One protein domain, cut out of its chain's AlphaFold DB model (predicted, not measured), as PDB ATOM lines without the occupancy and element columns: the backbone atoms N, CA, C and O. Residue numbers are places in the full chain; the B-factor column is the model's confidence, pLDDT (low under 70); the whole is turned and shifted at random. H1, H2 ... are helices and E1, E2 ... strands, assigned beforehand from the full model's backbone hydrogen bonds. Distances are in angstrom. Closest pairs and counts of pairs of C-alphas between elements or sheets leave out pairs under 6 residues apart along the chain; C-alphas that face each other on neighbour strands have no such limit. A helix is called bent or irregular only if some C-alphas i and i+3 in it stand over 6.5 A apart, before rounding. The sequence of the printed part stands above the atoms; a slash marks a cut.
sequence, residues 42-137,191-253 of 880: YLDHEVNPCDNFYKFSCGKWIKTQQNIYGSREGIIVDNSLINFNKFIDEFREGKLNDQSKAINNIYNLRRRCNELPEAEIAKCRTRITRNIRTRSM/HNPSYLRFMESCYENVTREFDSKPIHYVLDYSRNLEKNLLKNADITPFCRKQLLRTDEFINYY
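This is residues 42 to 137 and 191 to 253 of the 880 residues of a protein of Strongyloides venezuelensis (UniProt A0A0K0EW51). A loose cluster of helices, with H3 between H4 and H5 and H6 across one end, has a long arm running away from it through H2 and E1 to H1, and this arm makes much of the length. Past H6 the chain folds into the short hairpin of H7 and H8 on another side of the cluster, and H9 follows. The printed part has 159 residues with nine named helices and one named strand, in the order H1, E1, H2, H3, H4, H5, H6, H7, H8, H9, and its class is mostly helix. The whole is loose, with a radius of gyration of the C-alphas of 19.8 A, and only just elongated, with spans of 64 by 42 by 30 A.

After residues 42 to 52, H1 takes residues 53 to 69 and is 23.2 A long, from C-alpha 53 at (176.063, 89.447, 168.238). H1 is irregular, with C-alphas 57 and 60 8.3 A apart, and it has a kink of 62 degrees near residue 60. E1 is residues 76 to 78 and pairs with no named strand. H2 is residues 79 to 92, 20.0 A long. H3, residues 101 to 115, is 22.3 A long and begins at C-alpha 101 at (160.455, 128.186, 186.934). H4 is residues 118 to 129, 17.1 A long, and only just irregular: C-alphas 119 and 122 are 6.8 A apart. After the cut comes H5, residues 193 to 211, the longest helix, 26.5 A. H6 is residues 215 to 223, H7 residues 225 to 231, H8 residues 237 to 244 and H9 residues 246 to 253, which ends at C-alpha 253 at (172.598, 109.312, 190.036).

H3 is the hub, touching three helices. H3 and H4 form a helical hairpin: they touch at a shallow tilt of 13 degrees, opposite ways, and their closest C-alphas, those of Cys 113 and Ile 121, are 5.4 A apart. H3 and H5 touch at a shallow tilt of 25 degrees, the same way, closest at the C-alphas of Ala 102 and Glu 204, 5.9 A. H4 and H5 are apart. H3 touches H6 with residues 109 to 115 alone, closest at the C-alphas of Arg 112 and Ile 215, 6.7 A, at a steep tilt of 69 degrees, only just short of perpendicular. H7 and H8 form a helical hairpin that only just touches, with 3 pairs of C-alphas within 8 A, the closest being those of Leu 229 and Arg 240, 6.3 A. H5 and H8 are close but not clearly touching, with the C-alphas of Cys 202 and Cys 239 closest at 5.7 A. H8 and H9 meet only through their link. H2 is close to H3 but not clearly touching, with the C-alphas of Arg 92 and Tyr 107 closest at 7.3 A. The closest C-alphas of H1 and E1, those of Gln 65 and Val 77, are 7.4 A apart, while H1 and H2 are apart. Every O i to N i+4 pair is within hydrogen-bond range in H2, H6, H7, H8 and H9; the counts are 11 of 13 in H1, 8 of 11 in H3, 6 of 8 in H4 and 12 of 15 in H5.

The two C-alphas farthest apart, those of Cys 50 and Ala 233, are 63.8 A apart. Residues 138 to 190 are cut out, and C-alphas 137 and 191 are 10.4 A apart across the cut. Of the links that are printed whole, H1 to E1 and H2 to H3 are short and the others tight. Residues 70 to 75 stand free, as do residues 191 to 197, of which 193 to 197 belong to H5. The mean pLDDT of the printed part is 71.2, and 85 residues are under 70, among them residues 221 to 253.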
ATOM      1  N   TYR A  42     170.178 101.135 165.944       94.94
ATOM      2  CA  TYR A  42     171.198 100.286 166.566       94.94
ATOM      3  C   TYR A  42     171.625  99.101 165.702       94.94
ATOM      4  O   TYR A  42     172.824  98.832 165.588       94.94
ATOM      5  N   LEU A  43     170.654  98.411 165.100       95.81
ATOM      6  CA  LEU A  43     170.887  97.152 164.406       95.81
ATOM      7  C   LEU A  43     171.753  97.331 163.156       95.81
ATOM      8  O   LEU A  43     171.507  98.204 162.322       95.81
ATOM      9  N   ASP A  44     172.743  96.453 163.021       97.00
ATOM     10  CA  ASP A  44     173.583  96.325 161.836       97.00
ATOM     11  C   ASP A  44     173.262  95.010 161.122       97.00
ATOM     12  O   ASP A  44     173.705  93.931 161.518       97.00
ATOM     13  N   HIS A  45     172.446  95.098 160.071       93.50
ATOM     14  CA  HIS A  45     172.006  93.933 159.304       93.50
ATOM     15  C   HIS A  45     173.102  93.319 158.419       93.50
ATOM     16  O   HIS A  45     172.876  92.243 157.870       93.50
ATOM     17  N   GLU A  46     174.272  93.958 158.290       95.94
ATOM     18  CA  GLU A  46     175.420  93.411 157.551       95.94
ATOM     19  C   GLU A  46     176.200  92.375 158.375       95.94
ATOM     20  O   GLU A  46     176.994  91.607 157.831       95.94
ATOM     21  N   VAL A  47     175.987  92.341 159.694       96.88
ATOM     22  CA  VAL A  47     176.687  91.434 160.605       96.88
ATOM     23  C   VAL A  47     175.817  90.218 160.895       96.88
ATOM     24  O   VAL A  47     174.686  90.341 161.359       96.88
ATOM     25  N   ASN A  48     176.361  89.019 160.687       95.94
ATOM     26  CA  ASN A  48     175.676  87.794 161.076       95.94
ATOM     27  C   ASN A  48     175.614  87.682 162.621       95.94
ATOM     28  O   ASN A  48     176.666  87.718 163.276       95.94
ATOM     29  N   PRO A  49     174.422  87.497 163.227       96.81
ATOM     30  CA  PRO A  49     174.270  87.383 164.679       96.81
ATOM     31  C   PRO A  49     175.037  86.199 165.290       96.81
ATOM     32  O   PRO A  49     175.364  86.242 166.473       96.81
ATOM     33  N   CYS A  50     175.363  85.167 164.507       96.62
ATOM     34  CA  CYS A  50     176.134  84.006 164.955       96.62
ATOM     35  C   CYS A  50     177.660  84.185 164.854       96.62
ATOM     36  O   CYS A  50     178.408  83.349 165.374       96.62
ATOM     37  N   ASP A  51     178.124  85.283 164.243       95.38
ATOM     38  CA  ASP A  51     179.542  85.648 164.172       95.38
ATOM     39  C   ASP A  51     179.934  86.661 165.249       95.38
ATOM     40  O   ASP A  51     180.987  86.524 165.879       95.38
ATOM     41  N   ASN A  52     179.114  87.697 165.443       96.44
ATOM     42  CA  ASN A  52     179.337  88.722 166.458       96.44
ATOM     43  C   ASN A  52     178.023  89.422 166.810       96.44
ATOM     44  O   ASN A  52     177.611  90.382 166.151       96.44
ATOM     45  N   PHE A  53     177.376  88.947 167.868       98.19
ATOM     46  CA  PHE A  53     176.063  89.447 168.238       98.19
ATOM     47  C   PHE A  53     176.098  90.898 168.725       98.19
ATOM     48  O   PHE A  53     175.215  91.667 168.370       98.19
ATOM     49  N   TYR A  54     177.146  91.306 169.450       97.75
ATOM     50  CA  TYR A  54     177.337  92.702 169.863       97.75
ATOM     51  C   TYR A  54     177.347  93.666 168.670       97.75
ATOM     52  O   TYR A  54     176.652  94.681 168.671       97.75
ATOM     53  N   LYS A  55     178.107  93.342 167.615       96.94
ATOM     54  CA  LYS A  55     178.152  94.168 166.401       96.94
ATOM     55  C   LYS A  55     176.834  94.130 165.633       96.94
ATOM     56  O   LYS A  55     176.419  95.169 165.142       96.94
ATOM     57  N   PHE A  56     176.146  92.993 165.587       98.12
ATOM     58  CA  PHE A  56     174.792  92.924 165.031       98.12
ATOM     59  C   PHE A  56     173.806  93.819 165.805       98.12
ATOM     60  O   PHE A  56     173.028  94.549 165.193       98.12
ATOM     61  N   SER A  57     173.865  93.824 167.142       97.38
ATOM     62  CA  SER A  57     172.931  94.576 167.985       97.38
ATOM     63  C   SER A  57     173.259  96.065 168.134       97.38
ATOM     64  O   SER A  57     172.362  96.833 168.470       97.38
ATOM     65  N   CYS A  58     174.516  96.472 167.925       96.75
ATOM     66  CA  CYS A  58     175.005  97.832 168.203       96.75
ATOM     67  C   CYS A  58     175.726  98.514 167.030       96.75
ATOM     68  O   CYS A  58     176.047  99.699 167.125       96.75
ATOM     69  N   GLY A  59     176.066  97.792 165.961       96.19
ATOM     70  CA  GLY A  59     177.087  98.204 164.992       96.19
ATOM     71  C   GLY A  59     176.798  99.538 164.315       96.19
ATOM     72  O   GLY A  59     177.695 100.376 164.212       96.19
ATOM     73  N   LYS A  60     175.541  99.792 163.939       95.88
ATOM     74  CA  LYS A  60     175.131 101.061 163.323       95.88
ATOM     75  C   LYS A  60     175.250 102.233 164.297       95.88
ATOM     76  O   LYS A  60     175.765 103.296 163.933       95.88
ATOM     77  N   TRP A  61     174.852 102.024 165.551       94.06
ATOM     78  CA  TRP A  61     174.985 103.029 166.604       94.06
ATOM     79  C   TRP A  61     176.461 103.331 166.900       94.06
ATOM     80  O   TRP A  61     176.851 104.497 166.929       94.06
ATOM     81  N   ILE A  62     177.310 102.302 167.014       93.94
ATOM     82  CA  ILE A  62     178.753 102.461 167.269       93.94
ATOM     83  C   ILE A  62     179.432 103.209 166.120       93.94
ATOM     84  O   ILE A  62     180.162 104.164 166.382       93.94
ATOM     85  N   LYS A  63     179.162 102.835 164.857       93.69
ATOM     86  CA  LYS A  63     179.670 103.538 163.661       93.69
ATOM     87  C   LYS A  63     179.296 105.026 163.701       93.69
ATOM     88  O   LYS A  63     180.130 105.888 163.433       93.69
ATOM     89  N   THR A  64     178.065 105.338 164.107       91.25
ATOM     90  CA  THR A  64     177.595 106.723 164.261       91.25
ATOM     91  C   THR A  64     178.392 107.475 165.329       91.25
ATOM     92  O   THR A  64     178.894 108.566 165.060       91.25
ATOM     93  N   GLN A  65     178.584 106.890 166.516       88.81
ATOM     94  CA  GLN A  65     179.358 107.537 167.582       88.81
ATOM     95  C   GLN A  65     180.838 107.686 167.220       88.81
ATOM     96  O   GLN A  65     181.444 108.718 167.507       88.81
ATOM     97  N   GLN A  66     181.414 106.698 166.538       88.06
ATOM     98  CA  GLN A  66     182.782 106.758 166.037       88.06
ATOM     99  C   GLN A  66     182.959 107.894 165.020       88.06
ATOM    100  O   GLN A  66     183.949 108.614 165.090       88.06
ATOM    101  N   ASN A  67     181.995 108.126 164.128       89.12
ATOM    102  CA  ASN A  67     182.060 109.247 163.185       89.12
ATOM    103  C   ASN A  67     182.013 110.614 163.892       89.12
ATOM    104  O   ASN A  67     182.666 111.559 163.454       89.12
ATOM    105  N   ILE A  68     181.270 110.724 164.999       83.06
ATOM    106  CA  ILE A  68     181.119 111.979 165.752       83.06
ATOM    107  C   ILE A  68     182.324 112.240 166.672       83.06
ATOM    108  O   ILE A  68     182.793 113.377 166.790       83.06
ATOM    109  N   TYR A  69     182.823 111.205 167.351       81.75
ATOM    110  CA  TYR A  69     183.790 111.331 168.449       81.75
ATOM    111  C   TYR A  69     185.147 110.667 168.179       81.75
ATOM    112  O   TYR A  69     186.040 110.771 169.018       81.75
ATOM    113  N   GLY A  70     185.332 110.018 167.028       76.75
ATOM    114  CA  GLY A  70     186.473 109.153 166.711       76.75
ATOM    115  C   GLY A  70     187.852 109.787 166.849       76.75
ATOM    116  O   GLY A  70     188.806 109.118 167.228       76.75
ATOM    117  N   SER A  71     187.951 111.093 166.605       76.81
ATOM    118  CA  SER A  71     189.200 111.854 166.700       76.81
ATOM    119  C   SER A  71     189.567 112.298 168.121       76.81
ATOM    120  O   SER A  71     190.605 112.929 168.314       76.81
ATOM    121  N   ARG A  72     188.724 112.023 169.127       73.75
ATOM    122  CA  ARG A  72     188.908 112.506 170.501       73.75
ATOM    123  C   ARG A  72     189.448 111.409 171.415       73.75
ATOM    124  O   ARG A  72     188.849 110.347 171.562       73.75
ATOM    125  N   GLU A  73     190.537 111.709 172.110       72.50
ATOM    126  CA  GLU A  73     191.074 110.834 173.153       72.50
ATOM    127  C   GLU A  73     190.294 110.955 174.470       72.50
ATOM    128  O   GLU A  73     189.814 112.029 174.835       72.50
ATOM    129  N   GLY A  74     190.236 109.861 175.236       69.38
ATOM    130  CA  GLY A  74     189.656 109.869 176.581       69.38
ATOM    131  C   GLY A  74     188.129 109.922 176.607       69.38
ATOM    132  O   GLY A  74     187.560 110.386 177.593       69.38
ATOM    133  N   ILE A  75     187.472 109.486 175.532       71.94
ATOM    134  CA  ILE A  75     186.020 109.536 175.385       71.94
ATOM    135  C   ILE A  75     185.397 108.172 175.687       71.94
ATOM    136  O   ILE A  75     185.882 107.131 175.241       71.94
ATOM    137  N   ILE A  76     184.291 108.215 176.429       77.25
ATOM    138  CA  ILE A  76     183.360 107.113 176.652       77.25
ATOM    139  C   ILE A  76     181.978 107.657 176.294       77.25
ATOM    140  O   ILE A  76     181.571 108.684 176.840       77.25
ATOM    141  N   VAL A  77     181.295 107.008 175.358       75.38
ATOM    142  CA  VAL A  77     179.923 107.331 174.962       75.38
ATOM    143  C   VAL A  77     179.081 106.085 175.140       75.38
ATOM    144  O   VAL A  77     179.375 105.048 174.551       75.38
ATOM    145  N   ASP A  78     178.035 106.206 175.942       80.69
ATOM    146  CA  ASP A  78     177.031 105.183 176.202       80.69
ATOM    147  C   ASP A  78     175.625 105.791 176.069       80.69
ATOM    148  O   ASP A  78     175.456 106.989 175.806       80.69
ATOM    149  N   ASN A  79     174.602 104.957 176.240       75.25
ATOM    150  CA  ASN A  79     173.208 105.382 176.138       75.25
ATOM    151  C   ASN A  79     172.845 106.483 177.154       75.25
ATOM    152  O   ASN A  79     172.113 107.410 176.805       75.25
ATOM    153  N   SER A  80     173.407 106.447 178.364       68.94
ATOM    154  CA  SER A  80     173.148 107.448 179.407       68.94
ATOM    155  C   SER A  80     173.721 108.818 179.052       68.94
ATOM    156  O   SER A  80     173.065 109.846 179.241       68.94
ATOM    157  N   LEU A  81     174.919 108.867 178.462       71.00
ATOM    158  CA  LEU A  81     175.485 110.111 177.947       71.00
ATOM    159  C   LEU A  81     174.675 110.664 176.765       71.00
ATOM    160  O   LEU A  81     174.492 111.879 176.670       71.00
ATOM    161  N   ILE A  82     174.172 109.806 175.873       71.06
ATOM    162  CA  ILE A  82     173.328 110.238 174.748       71.06
ATOM    163  C   ILE A  82     171.993 110.801 175.239       71.06
ATOM    164  O   ILE A  82     171.613 111.900 174.831       71.06
ATOM    165  N   ASN A  83     171.323 110.111 176.164       67.56
ATOM    166  CA  ASN A  83     170.112 110.608 176.818       67.56
ATOM    167  C   ASN A  83     170.349 111.962 177.478       67.56
ATOM    168  O   ASN A  83     169.531 112.879 177.358       67.56
ATOM    169  N   PHE A  84     171.503 112.106 178.124       66.38
ATOM    170  CA  PHE A  84     171.904 113.358 178.726       66.38
ATOM    171  C   PHE A  84     172.102 114.482 177.695       66.38
ATOM    172  O   PHE A  84     171.630 115.601 177.901       66.38
ATOM    173  N   ASN A  85     172.761 114.201 176.572       65.06
ATOM    174  CA  ASN A  85     172.963 115.187 175.511       65.06
ATOM    175  C   ASN A  85     171.636 115.617 174.873       65.06
ATOM    176  O   ASN A  85     171.413 116.813 174.701       65.06
ATOM    177  N   LYS A  86     170.722 114.672 174.614       67.00
ATOM    178  CA  LYS A  86     169.376 114.970 174.101       67.00
ATOM    179  C   LYS A  86     168.619 115.916 175.032       67.00
ATOM    180  O   LYS A  86     168.068 116.918 174.586       67.00
ATOM    181  N   PHE A  87     168.659 115.634 176.332       66.75
ATOM    182  CA  PHE A  87     168.081 116.505 177.348       66.75
ATOM    183  C   PHE A  87     168.664 117.936 177.289       66.75
ATOM    184  O   PHE A  87     167.934 118.925 177.365       66.75
ATOM    185  N   ILE A  88     169.988 118.063 177.131       63.88
ATOM    186  CA  ILE A  88     170.654 119.366 176.997       63.88
ATOM    187  C   ILE A  88     170.187 120.116 175.746       63.88
ATOM    188  O   ILE A  88     170.056 121.343 175.788       63.88
ATOM    189  N   ASP A  89     169.948 119.419 174.644       65.75
ATOM    190  CA  ASP A  89     169.487 120.039 173.404       65.75
ATOM    191  C   ASP A  89     168.032 120.517 173.516       65.75
ATOM    192  O   ASP A  89     167.754 121.676 173.208       65.75
ATOM    193  N   GLU A  90     167.140 119.722 174.114       65.69
ATOM    194  CA  GLU A  90     165.764 120.143 174.429       65.69
ATOM    195  C   GLU A  90     165.728 121.380 175.344       65.69
ATOM    196  O   GLU A  90     164.950 122.314 175.117       65.69
ATOM    197  N   PHE A  91     166.622 121.446 176.339       68.75
ATOM    198  CA  PHE A  91     166.808 122.649 177.154       68.75
ATOM    199  C   PHE A  91     167.218 123.860 176.303       68.75
ATOM    200  O   PHE A  91     166.691 124.961 176.470       68.75
ATOM    201  N   ARG A  92     168.191 123.689 175.398       68.81
ATOM    202  CA  ARG A  92     168.717 124.785 174.566       68.81
ATOM    203  C   ARG A  92     167.666 125.359 173.624       68.81
ATOM    204  O   ARG A  92     167.778 126.545 173.301       68.81
ATOM    205  N   GLU A  93     166.707 124.534 173.221       77.19
ATOM    206  CA  GLU A  93     165.548 124.869 172.390       77.19
ATOM    207  C   GLU A  93     164.393 125.497 173.190       77.19
ATOM    208  O   GLU A  93     163.444 125.999 172.599       77.19
ATOM    209  N   GLY A  94     164.467 125.504 174.528       71.44
ATOM    210  CA  GLY A  94     163.436 126.075 175.399       71.44
ATOM    211  C   GLY A  94     162.216 125.173 175.610       71.44
ATOM    212  O   GLY A  94     161.265 125.593 176.263       71.44
ATOM    213  N   LYS A  95     162.250 123.921 175.132       73.06
ATOM    214  CA  LYS A  95     161.148 122.944 175.257       73.06
ATOM    215  C   LYS A  95     160.809 122.577 176.706       73.06
ATOM    216  O   LYS A  95     159.753 122.018 176.975       73.06
ATOM    217  N   LEU A  96     161.714 122.879 177.635       66.56
ATOM    218  CA  LEU A  96     161.609 122.528 179.051       66.56
ATOM    219  C   LEU A  96     161.230 123.717 179.949       66.56
ATOM    220  O   LEU A  96     161.163 123.558 181.166       66.56
ATOM    221  N   ASN A  97     161.011 124.907 179.380       71.06
ATOM    222  CA  ASN A  97     160.809 126.135 180.156       71.06
ATOM    223  C   ASN A  97     159.552 126.096 181.037       71.06
ATOM    224  O   ASN A  97     159.555 126.670 182.122       71.06
ATOM    225  N   ASP A  98     158.517 125.365 180.624       71.56
ATOM    226  CA  ASP A  98     157.272 125.248 181.392       71.56
ATOM    227  C   ASP A  98     157.346 124.184 182.503       71.56
ATOM    228  O   ASP A  98     156.437 124.070 183.323       71.56
ATOM    229  N   GLN A  99     158.435 123.405 182.565       60.22
ATOM    230  CA  GLN A  99     158.588 122.281 183.502       60.22
ATOM    231  C   GLN A  99     159.250 122.662 184.838       60.22
ATOM    232  O   GLN A  99     159.295 121.860 185.771       60.22
ATOM    233  N   SER A 100     159.827 123.859 184.931       63.34
ATOM    234  CA  SER A 100     160.397 124.423 186.157       63.34
ATOM    235  C   SER A 100     160.595 125.917 185.946       63.34
ATOM    236  O   SER A 100     161.122 126.344 184.913       63.34
ATOM    237  N   LYS A 101     160.268 126.720 186.967       69.44
ATOM    238  CA  LYS A 101     160.455 128.186 186.934       69.44
ATOM    239  C   LYS A 101     161.894 128.579 186.652       69.44
ATOM    240  O   LYS A 101     162.216 129.705 186.307       69.44
ATOM    241  N   ALA A 102     162.780 127.641 186.846       64.44
ATOM    242  CA  ALA A 102     164.093 127.945 187.271       64.44
ATOM    243  C   ALA A 102     165.089 127.255 186.320       64.44
ATOM    244  O   ALA A 102     166.117 127.847 185.993       64.44
ATOM    245  N   ILE A 103     164.660 126.170 185.648       67.88
ATOM    246  CA  ILE A 103     165.018 125.903 184.242       67.88
ATOM    247  C   ILE A 103     164.740 127.135 183.370       67.88
ATOM    248  O   ILE A 103     165.642 127.573 182.656       67.88
ATOM    249  N   ASN A 104     163.547 127.733 183.464       74.94
ATOM    250  CA  ASN A 104     163.216 128.939 182.700       74.94
ATOM    251  C   ASN A 104     164.157 130.111 183.042       74.94
ATOM    252  O   ASN A 104     164.697 130.753 182.142       74.94
ATOM    253  N   ASN A 105     164.457 130.346 184.326       74.38
ATOM    254  CA  ASN A 105     165.433 131.371 184.722       74.38
ATOM    255  C   ASN A 105     166.827 131.109 184.131       74.38
ATOM    256  O   ASN A 105     167.456 132.028 183.609       74.38
ATOM    257  N   ILE A 106     167.314 129.862 184.148       71.75
ATOM    258  CA  ILE A 106     168.605 129.506 183.536       71.75
ATOM    259  C   ILE A 106     168.559 129.681 182.011       71.75
ATOM    260  O   ILE A 106     169.531 130.153 181.416       71.75
ATOM    261  N   TYR A 107     167.447 129.329 181.364       77.06
ATOM    262  CA  TYR A 107     167.239 129.547 179.933       77.06
ATOM    263  C   TYR A 107     167.305 131.040 179.585       77.06
ATOM    264  O   TYR A 107     168.047 131.436 178.679       77.06
ATOM    265  N   ASN A 108     166.617 131.886 180.350       81.38
ATOM    266  CA  ASN A 108     166.642 133.337 180.178       81.38
ATOM    267  C   ASN A 108     168.038 133.911 180.446       81.38
ATOM    268  O   ASN A 108     168.555 134.678 179.634       81.38
ATOM    269  N   LEU A 109     168.718 133.457 181.501       76.94
ATOM    270  CA  LEU A 109     170.101 133.831 181.795       76.94
ATOM    271  C   LEU A 109     171.058 133.439 180.658       76.94
ATOM    272  O   LEU A 109     171.943 134.210 180.290       76.94
ATOM    273  N   ARG A 110     170.856 132.270 180.039       78.75
ATOM    274  CA  ARG A 110     171.601 131.840 178.847       78.75
ATOM    275  C   ARG A 110     171.346 132.754 177.652       78.75
ATOM    276  O   ARG A 110     172.289 133.033 176.911       78.75
ATOM    277  N   ARG A 111     170.108 133.213 177.434       84.50
ATOM    278  CA  ARG A 111     169.782 134.150 176.342       84.50
ATOM    279  C   ARG A 111     170.489 135.494 176.510       84.50
ATOM    280  O   ARG A 111     170.940 136.052 175.514       84.50
ATOM    281  N   ARG A 112     170.677 135.953 177.748       85.12
ATOM    282  CA  ARG A 112     171.414 137.187 178.068       85.12
ATOM    283  C   ARG A 112     172.899 137.129 177.704       85.12
ATOM    284  O   ARG A 112     173.523 138.165 177.533       85.12
ATOM    285  N   CYS A 113     173.472 135.944 177.461       82.12
ATOM    286  CA  CYS A 113     174.806 135.852 176.853       82.12
ATOM    287  C   CYS A 113     174.893 136.517 175.473       82.12
ATOM    288  O   CYS A 113     175.999 136.791 175.029       82.12
ATOM    289  N   ASN A 114     173.769 136.754 174.791       86.19
ATOM    290  CA  ASN A 114     173.746 137.463 173.509       86.19
ATOM    291  C   ASN A 114     174.088 138.953 173.653       86.19
ATOM    292  O   ASN A 114     174.358 139.599 172.652       86.19
ATOM    293  N   GLU A 115     174.088 139.481 174.881       85.12
ATOM    294  CA  GLU A 115     174.516 140.846 175.207       85.12
ATOM    295  C   GLU A 115     176.054 140.991 175.191       85.12
ATOM    296  O   GLU A 115     176.571 142.097 175.325       85.12
ATOM    297  N   LEU A 116     176.802 139.885 175.062       83.50
ATOM    298  CA  LEU A 116     178.267 139.866 175.067       83.50
ATOM    299  C   LEU A 116     178.866 139.943 173.654       83.50
ATOM    300  O   LEU A 116     178.225 139.518 172.693       83.50
ATOM    301  N   PRO A 117     180.140 140.370 173.526       87.31
ATOM    302  CA  PRO A 117     180.883 140.258 172.274       87.31
ATOM    303  C   PRO A 117     180.899 138.820 171.752       87.31
ATOM    304  O   PRO A 117     181.011 137.874 172.534       87.31
ATOM    305  N   GLU A 118     180.864 138.652 170.430       82.56
ATOM    306  CA  GLU A 118     180.702 137.358 169.752       82.56
ATOM    307  C   GLU A 118     181.681 136.272 170.242       82.56
ATOM    308  O   GLU A 118     181.280 135.140 170.531       82.56
ATOM    309  N   ALA A 119     182.944 136.646 170.476       80.19
ATOM    310  CA  ALA A 119     183.991 135.763 170.999       80.19
ATOM    311  C   ALA A 119     183.726 135.218 172.425       80.19
ATOM    312  O   ALA A 119     184.304 134.202 172.830       80.19
ATOM    313  N   GLU A 120     182.859 135.875 173.199       79.88
ATOM    314  CA  GLU A 120     182.492 135.512 174.573       79.88
ATOM    315  C   GLU A 120     181.107 134.851 174.670       79.88
ATOM    316  O   GLU A 120     180.848 134.147 175.651       79.88
ATOM    317  N   ILE A 121     180.246 134.976 173.649       79.75
ATOM    318  CA  ILE A 121     178.901 134.368 173.628       79.75
ATOM    319  C   ILE A 121     178.991 132.854 173.836       79.75
ATOM    320  O   ILE A 121     178.313 132.299 174.706       79.75
ATOM    321  N   ALA A 122     179.849 132.170 173.071       72.12
ATOM    322  CA  ALA A 122     180.015 130.721 173.171       72.12
ATOM    323  C   ALA A 122     180.517 130.308 174.564       72.12
ATOM    324  O   ALA A 122     179.945 129.419 175.192       72.12
ATOM    325  N   LYS A 123     181.522 131.012 175.104       73.12
ATOM    326  CA  LYS A 123     182.070 130.746 176.444       73.12
ATOM    327  C   LYS A 123     181.024 130.970 177.537       73.12
ATOM    328  O   LYS A 123     180.930 130.160 178.459       73.12
ATOM    329  N   CYS A 124     180.227 132.033 177.429       71.81
ATOM    330  CA  CYS A 124     179.136 132.347 178.347       71.81
ATOM    331  C   CYS A 124     178.047 131.270 178.304       71.81
ATOM    332  O   CYS A 124     177.732 130.665 179.331       71.81
ATOM    333  N   ARG A 125     177.543 130.934 177.108       71.31
ATOM    334  CA  ARG A 125     176.510 129.904 176.929       71.31
ATOM    335  C   ARG A 125     176.990 128.537 177.407       71.31
ATOM    336  O   ARG A 125     176.239 127.847 178.092       71.31
ATOM    337  N   THR A 126     178.229 128.145 177.102       63.75
ATOM    338  CA  THR A 126     178.821 126.891 177.597       63.75
ATOM    339  C   THR A 126     178.940 126.897 179.117       63.75
ATOM    340  O   THR A 126     178.605 125.897 179.741       63.75
ATOM    341  N   ARG A 127     179.350 128.008 179.743       64.25
ATOM    342  CA  ARG A 127     179.422 128.111 181.212       64.25
ATOM    343  C   ARG A 127     178.058 127.949 181.885       64.25
ATOM    344  O   ARG A 127     177.999 127.298 182.922       64.25
ATOM    345  N   ILE A 128     176.991 128.475 181.284       61.62
ATOM    346  CA  ILE A 128     175.622 128.364 181.815       61.62
ATOM    347  C   ILE A 128     175.019 126.971 181.557       61.62
ATOM    348  O   ILE A 128     174.335 126.426 182.414       61.62
ATOM    349  N   THR A 129     175.298 126.357 180.399       52.19
ATOM    350  CA  THR A 129     174.696 125.066 179.990       52.19
ATOM    351  C   THR A 129     175.425 123.820 180.467       52.19
ATOM    352  O   THR A 129     174.845 122.741 180.409       52.19
ATOM    353  N   ARG A 130     176.672 123.927 180.945       48.69
ATOM    354  CA  ARG A 130     177.510 122.776 181.339       48.69
ATOM    355  C   ARG A 130     176.866 121.875 182.410       48.69
ATOM    356  O   ARG A 130     177.343 120.769 182.636       48.69
ATOM    357  N   ASN A 131     175.788 122.336 183.045       45.09
ATOM    358  CA  ASN A 131     175.327 121.862 184.335       45.09
ATOM    359  C   ASN A 131     173.798 121.771 184.462       45.09
ATOM    360  O   ASN A 131     173.279 122.138 185.510       45.09
ATOM    361  N   ILE A 132     173.078 121.339 183.423       44.84
ATOM    362  CA  ILE A 132     171.607 121.170 183.423       44.84
ATOM    363  C   ILE A 132     171.306 119.674 183.203       44.84
ATOM    364  O   ILE A 132     171.921 119.118 182.311       44.84
ATOM    365  N   ARG A 133     170.457 118.994 183.999       47.75
ATOM    366  CA  ARG A 133     170.185 117.532 183.984       47.75
ATOM    367  C   ARG A 133     168.798 117.214 184.584       47.75
ATOM    368  O   ARG A 133     168.695 117.056 185.795       47.75
ATOM    369  N   THR A 134     167.722 117.130 183.803       40.62
ATOM    370  CA  THR A 134     166.364 116.932 184.364       40.62
ATOM    371  C   THR A 134     165.406 116.202 183.408       40.62
ATOM    372  O   THR A 134     164.672 116.860 182.689       40.62
ATOM    373  N   ARG A 135     165.315 114.867 183.380       37.59
ATOM    374  CA  ARG A 135     164.363 114.179 182.469       37.59
ATOM    375  C   ARG A 135     163.235 113.431 183.176       37.59
ATOM    376  O   ARG A 135     163.523 112.402 183.752       37.59
ATOM    377  N   SER A 136     161.991 113.915 183.177       38.97
ATOM    378  CA  SER A 136     160.865 113.338 183.946       38.97
ATOM    379  C   SER A 136     160.608 111.839 183.688       38.97
ATOM    380  O   SER A 136     160.916 111.310 182.625       38.97
ATOM    381  N   MET A 137     160.040 111.154 184.689       44.09
ATOM    382  CA  MET A 137     159.616 109.752 184.597       44.09
ATOM    383  C   MET A 137     158.209 109.664 183.992       44.09
ATOM    384  O   MET A 137     157.299 110.351 184.459       44.09
ATOM    385  N   HIS A 191     162.171 110.724 194.699       45.66
ATOM    386  CA  HIS A 191     160.804 110.218 194.936       45.66
ATOM    387  C   HIS A 191     160.079 110.994 196.031       45.66
ATOM    388  O   HIS A 191     158.882 110.802 196.225       45.66
ATOM    389  N   ASN A 192     160.801 111.849 196.761       47.56
ATOM    390  CA  ASN A 192     160.248 112.727 197.770       47.56
ATOM    391  C   ASN A 192     159.970 114.121 197.163       47.56
ATOM    392  O   ASN A 192     160.921 114.879 196.933       47.56
ATOM    393  N   PRO A 193     158.692 114.513 196.970       50.72
ATOM    394  CA  PRO A 193     158.309 115.838 196.473       50.72
ATOM    395  C   PRO A 193     158.857 117.013 197.303       50.72
ATOM    396  O   PRO A 193     158.861 118.155 196.843       50.72
ATOM    397  N   SER A 194     159.302 116.773 198.541       53.91
ATOM    398  CA  SER A 194     159.901 117.792 199.410       53.91
ATOM    399  C   SER A 194     161.356 118.106 199.053       53.91
ATOM    400  O   SER A 194     161.710 119.279 198.996       53.91
ATOM    401  N   TYR A 195     162.180 117.104 198.717       56.28
ATOM    402  CA  TYR A 195     163.571 117.326 198.268       56.28
ATOM    403  C   TYR A 195     163.606 118.177 196.992       56.28
ATOM    404  O   TYR A 195     164.450 119.038 196.769       56.28
ATOM    405  N   LEU A 196     162.626 117.907 196.160       53.16
ATOM    406  CA  LEU A 196     162.406 118.455 194.848       53.16
ATOM    407  C   LEU A 196     162.004 119.936 194.875       53.16
ATOM    408  O   LEU A 196     162.693 120.780 194.301       53.16
ATOM    409  N   ARG A 197     161.008 120.284 195.694       60.50
ATOM    410  CA  ARG A 197     160.696 121.683 196.033       60.50
ATOM    411  C   ARG A 197     161.868 122.409 196.698       60.50
ATOM    412  O   ARG A 197     162.063 123.600 196.476       60.50
ATOM    413  N   PHE A 198     162.657 121.699 197.500       66.06
ATOM    414  CA  PHE A 198     163.818 122.273 198.171       66.06
ATOM    415  C   PHE A 198     164.935 122.647 197.181       66.06
ATOM    416  O   PHE A 198     165.506 123.732 197.284       66.06
ATOM    417  N   MET A 199     165.210 121.798 196.186       64.19
ATOM    418  CA  MET A 199     166.150 122.124 195.108       64.19
ATOM    419  C   MET A 199     165.648 123.289 194.251       64.19
ATOM    420  O   MET A 199     166.439 124.180 193.945       64.19
ATOM    421  N   GLU A 200     164.344 123.350 193.953       67.00
ATOM    422  CA  GLU A 200     163.738 124.510 193.283       67.00
ATOM    423  C   GLU A 200     164.010 125.807 194.067       67.00
ATOM    424  O   GLU A 200     164.502 126.789 193.517       67.00
ATOM    425  N   SER A 201     163.827 125.792 195.388       69.62
ATOM    426  CA  SER A 201     164.116 126.959 196.227       69.62
ATOM    427  C   SER A 201     165.606 127.334 196.266       69.62
ATOM    428  O   SER A 201     165.936 128.520 196.165       69.62
ATOM    429  N   CYS A 202     166.520 126.356 196.378       70.75
ATOM    430  CA  CYS A 202     167.964 126.626 196.430       70.75
ATOM    431  C   CYS A 202     168.434 127.441 195.225       70.75
ATOM    432  O   CYS A 202     169.213 128.379 195.377       70.75
ATOM    433  N   TYR A 203     167.976 127.082 194.031       66.00
ATOM    434  CA  TYR A 203     168.430 127.731 192.812       66.00
ATOM    435  C   TYR A 203     167.550 128.907 192.380       66.00
ATOM    436  O   TYR A 203     168.055 129.794 191.694       66.00
ATOM    437  N   GLU A 204     166.274 128.974 192.770       67.44
ATOM    438  CA  GLU A 204     165.475 130.191 192.589       67.44
ATOM    439  C   GLU A 204     166.139 131.361 193.330       67.44
ATOM    440  O   GLU A 204     166.342 132.424 192.753       67.44
ATOM    441  N   ASN A 205     166.592 131.142 194.569       64.88
ATOM    442  CA  ASN A 205     167.306 132.164 195.339       64.88
ATOM    443  C   ASN A 205     168.627 132.591 194.679       64.88
ATOM    444  O   ASN A 205     168.966 133.771 194.687       64.88
ATOM    445  N   VAL A 206     169.348 131.646 194.074       66.25
ATOM    446  CA  VAL A 206     170.594 131.923 193.345       66.25
ATOM    447  C   VAL A 206     170.320 132.683 192.042       66.25
ATOM    448  O   VAL A 206     170.999 133.656 191.744       66.25
ATOM    449  N   THR A 207     169.312 132.275 191.267       65.19
ATOM    450  CA  THR A 207     168.987 132.894 189.967       65.19
ATOM    451  C   THR A 207     168.350 134.273 190.109       65.19
ATOM    452  O   THR A 207     168.713 135.175 189.356       65.19
ATOM    453  N   ARG A 208     167.521 134.491 191.137       66.12
ATOM    454  CA  ARG A 208     166.939 135.802 191.467       66.12
ATOM    455  C   ARG A 208     168.009 136.864 191.756       66.12
ATOM    456  O   ARG A 208     167.829 138.028 191.404       66.12
ATOM    457  N   GLU A 209     169.143 136.475 192.350       65.81
ATOM    458  CA  GLU A 209     170.297 137.371 192.536       65.81
ATOM    459  C   GLU A 209     170.833 137.885 191.183       65.81
ATOM    460  O   GLU A 209     171.301 139.018 191.085       65.81
ATOM    461  N   PHE A 210     170.740 137.077 190.122       69.81
ATOM    462  CA  PHE A 210     171.332 137.358 188.811       69.81
ATOM    463  C   PHE A 210     170.406 138.087 187.846       69.81
ATOM    464  O   PHE A 210     170.900 138.772 186.947       69.81
ATOM    465  N   ASP A 211     169.091 137.991 188.035       67.31
ATOM    466  CA  ASP A 211     168.107 138.635 187.160       67.31
ATOM    467  C   ASP A 211     168.294 140.160 187.102       67.31
ATOM    468  O   ASP A 211     168.176 140.760 186.037       67.31
ATOM    469  N   SER A 212     168.704 140.778 188.214       71.12
ATOM    470  CA  SER A 212     168.935 142.229 188.319       71.12
ATOM    471  C   SER A 212     170.371 142.686 188.016       71.12
ATOM    472  O   SER A 212     170.662 143.883 188.070       71.12
ATOM    473  N   LYS A 213     171.306 141.764 187.739       79.69
ATOM    474  CA  LYS A 213     172.747 142.062 187.631       79.69
ATOM    475  C   LYS A 213     173.263 141.869 186.206       79.69
ATOM    476  O   LYS A 213     172.830 140.923 185.558       79.69
ATOM    477  N   PRO A 214     174.215 142.683 185.705       80.88
ATOM    478  CA  PRO A 214     174.784 142.506 184.364       80.88
ATOM    479  C   PRO A 214     175.393 141.114 184.155       80.88
ATOM    480  O   PRO A 214     175.961 140.539 185.085       80.88
ATOM    481  N   ILE A 215     175.366 140.594 182.925       78.62
ATOM    482  CA  ILE A 215     175.890 139.249 182.619       78.62
ATOM    483  C   ILE A 215     177.377 139.085 183.001       78.62
ATOM    484  O   ILE A 215     177.799 138.010 183.424       78.62
ATOM    485  N   HIS A 216     178.168 140.166 182.971       77.25
ATOM    486  CA  HIS A 216     179.551 140.175 183.463       77.25
ATOM    487  C   HIS A 216     179.669 139.894 184.969       77.25
ATOM    488  O   HIS A 216     180.548 139.132 185.368       77.25
ATOM    489  N   TYR A 217     178.760 140.429 185.795       78.44
ATOM    490  CA  TYR A 217     178.711 140.127 187.232       78.44
ATOM    491  C   TYR A 217     178.437 138.641 187.460       78.44
ATOM    492  O   TYR A 217     179.108 138.005 188.266       78.44
ATOM    493  N   VAL A 218     177.507 138.062 186.697       69.75
ATOM    494  CA  VAL A 218     177.175 136.632 186.777       69.75
ATOM    495  C   VAL A 218     178.390 135.774 186.416       69.75
ATOM    496  O   VAL A 218     178.724 134.822 187.121       69.75
ATOM    497  N   LEU A 219     179.114 136.134 185.354       67.69
ATOM    498  CA  LEU A 219     180.333 135.430 184.954       67.69
ATOM    499  C   LEU A 219     181.459 135.547 185.993       67.69
ATOM    500  O   LEU A 219     182.190 134.575 186.193       67.69
ATOM    501  N   ASP A 220     181.607 136.692 186.657       71.56
ATOM    502  CA  ASP A 220     182.611 136.904 187.710       71.56
ATOM    503  C   ASP A 220     182.241 136.202 189.019       71.56
ATOM    504  O   ASP A 220     183.098 135.572 189.653       71.56
ATOM    505  N   TYR A 221     180.957 136.227 189.383       66.62
ATOM    506  CA  TYR A 221     180.432 135.469 190.510       66.62
ATOM    507  C   TYR A 221     180.681 133.975 190.301       66.62
ATOM    508  O   TYR A 221     181.141 133.295 191.219       66.62
ATOM    509  N   SER A 222     180.484 133.481 189.073       58.75
ATOM    510  CA  SER A 222     180.733 132.084 188.702       58.75
ATOM    511  C   SER A 222     182.174 131.655 188.932       58.75
ATOM    512  O   SER A 222     182.446 130.556 189.416       58.75
ATOM    513  N   ARG A 223     183.132 132.528 188.603       61.53
ATOM    514  CA  ARG A 223     184.561 132.228 188.768       61.53
ATOM    515  C   ARG A 223     184.934 132.014 190.234       61.53
ATOM    516  O   ARG A 223     185.855 131.247 190.507       61.53
ATOM    517  N   ASN A 224     184.206 132.645 191.157       64.75
ATOM    518  CA  ASN A 224     184.457 132.623 192.598       64.75
ATOM    519  C   ASN A 224     183.319 131.973 193.404       64.75
ATOM    520  O   ASN A 224     183.183 132.262 194.594       64.75
ATOM    521  N   LEU A 225     182.530 131.085 192.785       61.22
ATOM    522  CA  LEU A 225     181.295 130.550 193.369       61.22
ATOM    523  C   LEU A 225     181.456 130.053 194.798       61.22
ATOM    524  O   LEU A 225     180.693 130.457 195.659       61.22
ATOM    525  N   GLU A 226     182.438 129.195 195.065       58.56
ATOM    526  CA  GLU A 226     182.638 128.617 196.395       58.56
ATOM    527  C   GLU A 226     182.799 129.708 197.463       58.56
ATOM    528  O   GLU A 226     182.134 129.680 198.495       58.56
ATOM    529  N   LYS A 227     183.603 130.738 197.176       67.81
ATOM    530  CA  LYS A 227     183.800 131.879 198.078       67.81
ATOM    531  C   LYS A 227     182.539 132.731 198.217       67.81
ATOM    532  O   LYS A 227     182.287 133.241 199.304       67.81
ATOM    533  N   ASN A 228     181.766 132.897 197.147       64.38
ATOM    534  CA  ASN A 228     180.557 133.720 197.150       64.38
ATOM    535  C   ASN A 228     179.391 133.022 197.864       64.38
ATOM    536  O   ASN A 228     178.761 133.621 198.730       64.38
ATOM    537  N   LEU A 229     179.189 131.725 197.614       64.94
ATOM    538  CA  LEU A 229     178.224 130.882 198.322       64.94
ATOM    539  C   LEU A 229     178.517 130.800 199.824       64.94
ATOM    540  O   LEU A 229     177.591 130.738 200.626       64.94
ATOM    541  N   LEU A 230     179.794 130.800 200.226       65.81
ATOM    542  CA  LEU A 230     180.186 130.830 201.639       65.81
ATOM    543  C   LEU A 230     179.868 132.168 202.326       65.81
ATOM    544  O   LEU A 230     179.652 132.174 203.537       65.81
ATOM    545  N   LYS A 231     179.845 133.274 201.571       68.38
ATOM    546  CA  LYS A 231     179.537 134.623 202.070       68.38
ATOM    547  C   LYS A 231     178.039 134.932 202.082       68.38
ATOM    548  O   LYS A 231     177.615 135.763 202.878       68.38
ATOM    549  N   ASN A 232     177.256 134.287 201.219       65.50
ATOM    550  CA  ASN A 232     175.819 134.510 201.138       65.50
ATOM    551  C   ASN A 232     175.095 133.801 202.305       65.50
ATOM    552  O   ASN A 232     175.050 132.569 202.381       65.50
ATOM    553  N   ALA A 233     174.555 134.597 203.233       62.44
ATOM    554  CA  ALA A 233     173.852 134.111 204.420       62.44
ATOM    555  C   ALA A 233     172.495 133.459 204.090       62.44
ATOM    556  O   ALA A 233     172.068 132.570 204.829       62.44
ATOM    557  N   ASP A 234     171.878 133.829 202.964       62.00
ATOM    558  CA  ASP A 234     170.565 133.335 202.526       62.00
ATOM    559  C   ASP A 234     170.644 131.925 201.914       62.00
ATOM    560  O   ASP A 234     169.641 131.218 201.797       62.00
ATOM    561  N   ILE A 235     171.850 131.468 201.556       64.44
ATOM    562  CA  ILE A 235     172.078 130.130 201.003       64.44
ATOM    563  C   ILE A 235     172.443 129.168 202.133       64.44
ATOM    564  O   ILE A 235     173.505 129.269 202.757       64.44
ATOM    565  N   THR A 236     171.583 128.177 202.369       65.06
ATOM    566  CA  THR A 236     171.781 127.182 203.435       65.06
ATOM    567  C   THR A 236     173.037 126.323 203.204       65.06
ATOM    568  O   THR A 236     173.397 126.064 202.052       65.06
ATOM    569  N   PRO A 237     173.705 125.812 204.259       64.62
ATOM    570  CA  PRO A 237     174.859 124.912 204.123       64.62
ATOM    571  C   PRO A 237     174.574 123.673 203.265       64.62
ATOM    572  O   PRO A 237     175.433 123.240 202.495       64.62
ATOM    573  N   PHE A 238     173.349 123.142 203.342       62.47
ATOM    574  CA  PHE A 238     172.897 122.069 202.467       62.47
ATOM    575  C   PHE A 238     172.865 122.520 201.003       62.47
ATOM    576  O   PHE A 238     173.474 121.841 200.178       62.47
ATOM    577  N   CYS A 239     172.227 123.659 200.678       61.97
ATOM    578  CA  CYS A 239     172.229 124.182 199.307       61.97
ATOM    579  C   CYS A 239     173.679 124.327 198.826       61.97
ATOM    580  O   CYS A 239     174.036 123.734 197.820       61.97
ATOM    581  N   ARG A 240     174.572 124.965 199.598       67.06
ATOM    582  CA  ARG A 240     176.000 125.101 199.233       67.06
ATOM    583  C   ARG A 240     176.662 123.761 198.926       67.06
ATOM    584  O   ARG A 240     177.370 123.645 197.934       67.06
ATOM    585  N   LYS A 241     176.434 122.741 199.757       61.03
ATOM    586  CA  LYS A 241     177.009 121.407 199.554       61.03
ATOM    587  C   LYS A 241     176.501 120.756 198.266       61.03
ATOM    588  O   LYS A 241     177.313 120.172 197.554       61.03
ATOM    589  N   GLN A 242     175.205 120.861 197.969       57.88
ATOM    590  CA  GLN A 242     174.630 120.314 196.733       57.88
ATOM    591  C   GLN A 242     175.100 121.091 195.491       57.88
ATOM    592  O   GLN A 242     175.505 120.470 194.514       57.88
ATOM    593  N   LEU A 243     175.149 122.430 195.563       60.31
ATOM    594  CA  LEU A 243     175.646 123.324 194.503       60.31
ATOM    595  C   LEU A 243     177.141 123.093 194.164       60.31
ATOM    596  O   LEU A 243     177.595 123.458 193.082       60.31
ATOM    597  N   LEU A 244     177.934 122.539 195.096       56.53
ATOM    598  CA  LEU A 244     179.390 122.363 194.955       56.53
ATOM    599  C   LEU A 244     179.839 120.923 194.635       56.53
ATOM    600  O   LEU A 244     180.982 120.736 194.222       56.53
ATOM    601  N   ARG A 245     178.996 119.895 194.833       55.00
ATOM    602  CA  ARG A 245     179.374 118.460 194.722       55.00
ATOM    603  C   ARG A 245     178.721 117.749 193.558       55.00
ATOM    604  O   ARG A 245     178.112 116.684 193.654       55.00
ATOM    605  N   THR A 246     178.847 118.382 192.423       52.25
ATOM    606  CA  THR A 246     177.956 118.114 191.322       52.25
ATOM    607  C   THR A 246     178.313 116.917 190.486       52.25
ATOM    608  O   THR A 246     177.457 116.165 190.032       52.25
ATOM    609  N   ASP A 247     179.613 116.733 190.345       50.50
ATOM    610  CA  ASP A 247     180.193 115.647 189.586       50.50
ATOM    611  C   ASP A 247     180.005 114.328 190.353       50.50
ATOM    612  O   ASP A 247     179.703 113.305 189.750       50.50
ATOM    613  N   GLU A 248     180.078 114.364 191.692       52.91
ATOM    614  CA  GLU A 248     179.755 113.225 192.569       52.91
ATOM    615  C   GLU A 248     178.303 112.776 192.372       52.91
ATOM    616  O   GLU A 248     178.030 111.592 192.183       52.91
ATOM    617  N   PHE A 249     177.375 113.730 192.369       55.00
ATOM    618  CA  PHE A 249     175.960 113.466 192.154       55.00
ATOM    619  C   PHE A 249     175.687 112.906 190.752       55.00
ATOM    620  O   PHE A 249     174.980 111.916 190.611       55.00
ATOM    621  N   ILE A 250     176.277 113.503 189.718       52.75
ATOM    622  CA  ILE A 250     176.169 113.054 188.327       52.75
ATOM    623  C   ILE A 250     176.672 111.617 188.166       52.75
ATOM    624  O   ILE A 250     176.002 110.782 187.559       52.75
ATOM    625  N   ASN A 251     177.838 111.318 188.731       54.38
ATOM    626  CA  ASN A 251     178.411 109.982 188.656       54.38
ATOM    627  C   ASN A 251     177.530 108.954 189.372       54.38
ATOM    628  O   ASN A 251     177.384 107.841 188.884       54.38
ATOM    629  N   TYR A 252     176.919 109.333 190.494       54.41
ATOM    630  CA  TYR A 252     176.142 108.419 191.328       54.41
ATOM    631  C   TYR A 252     174.672 108.259 190.900       54.41
ATOM    632  O   TYR A 252     174.111 107.188 191.060       54.41
ATOM    633  N   TYR A 253     174.032 109.303 190.366       55.25
ATOM    634  CA  TYR A 253     172.598 109.312 190.036       55.25
ATOM    635  C   TYR A 253     172.309 109.527 188.553       55.25
ATOM    636  O   TYR A 253     171.151 109.663 188.180       55.25
TER     637      TYR A 253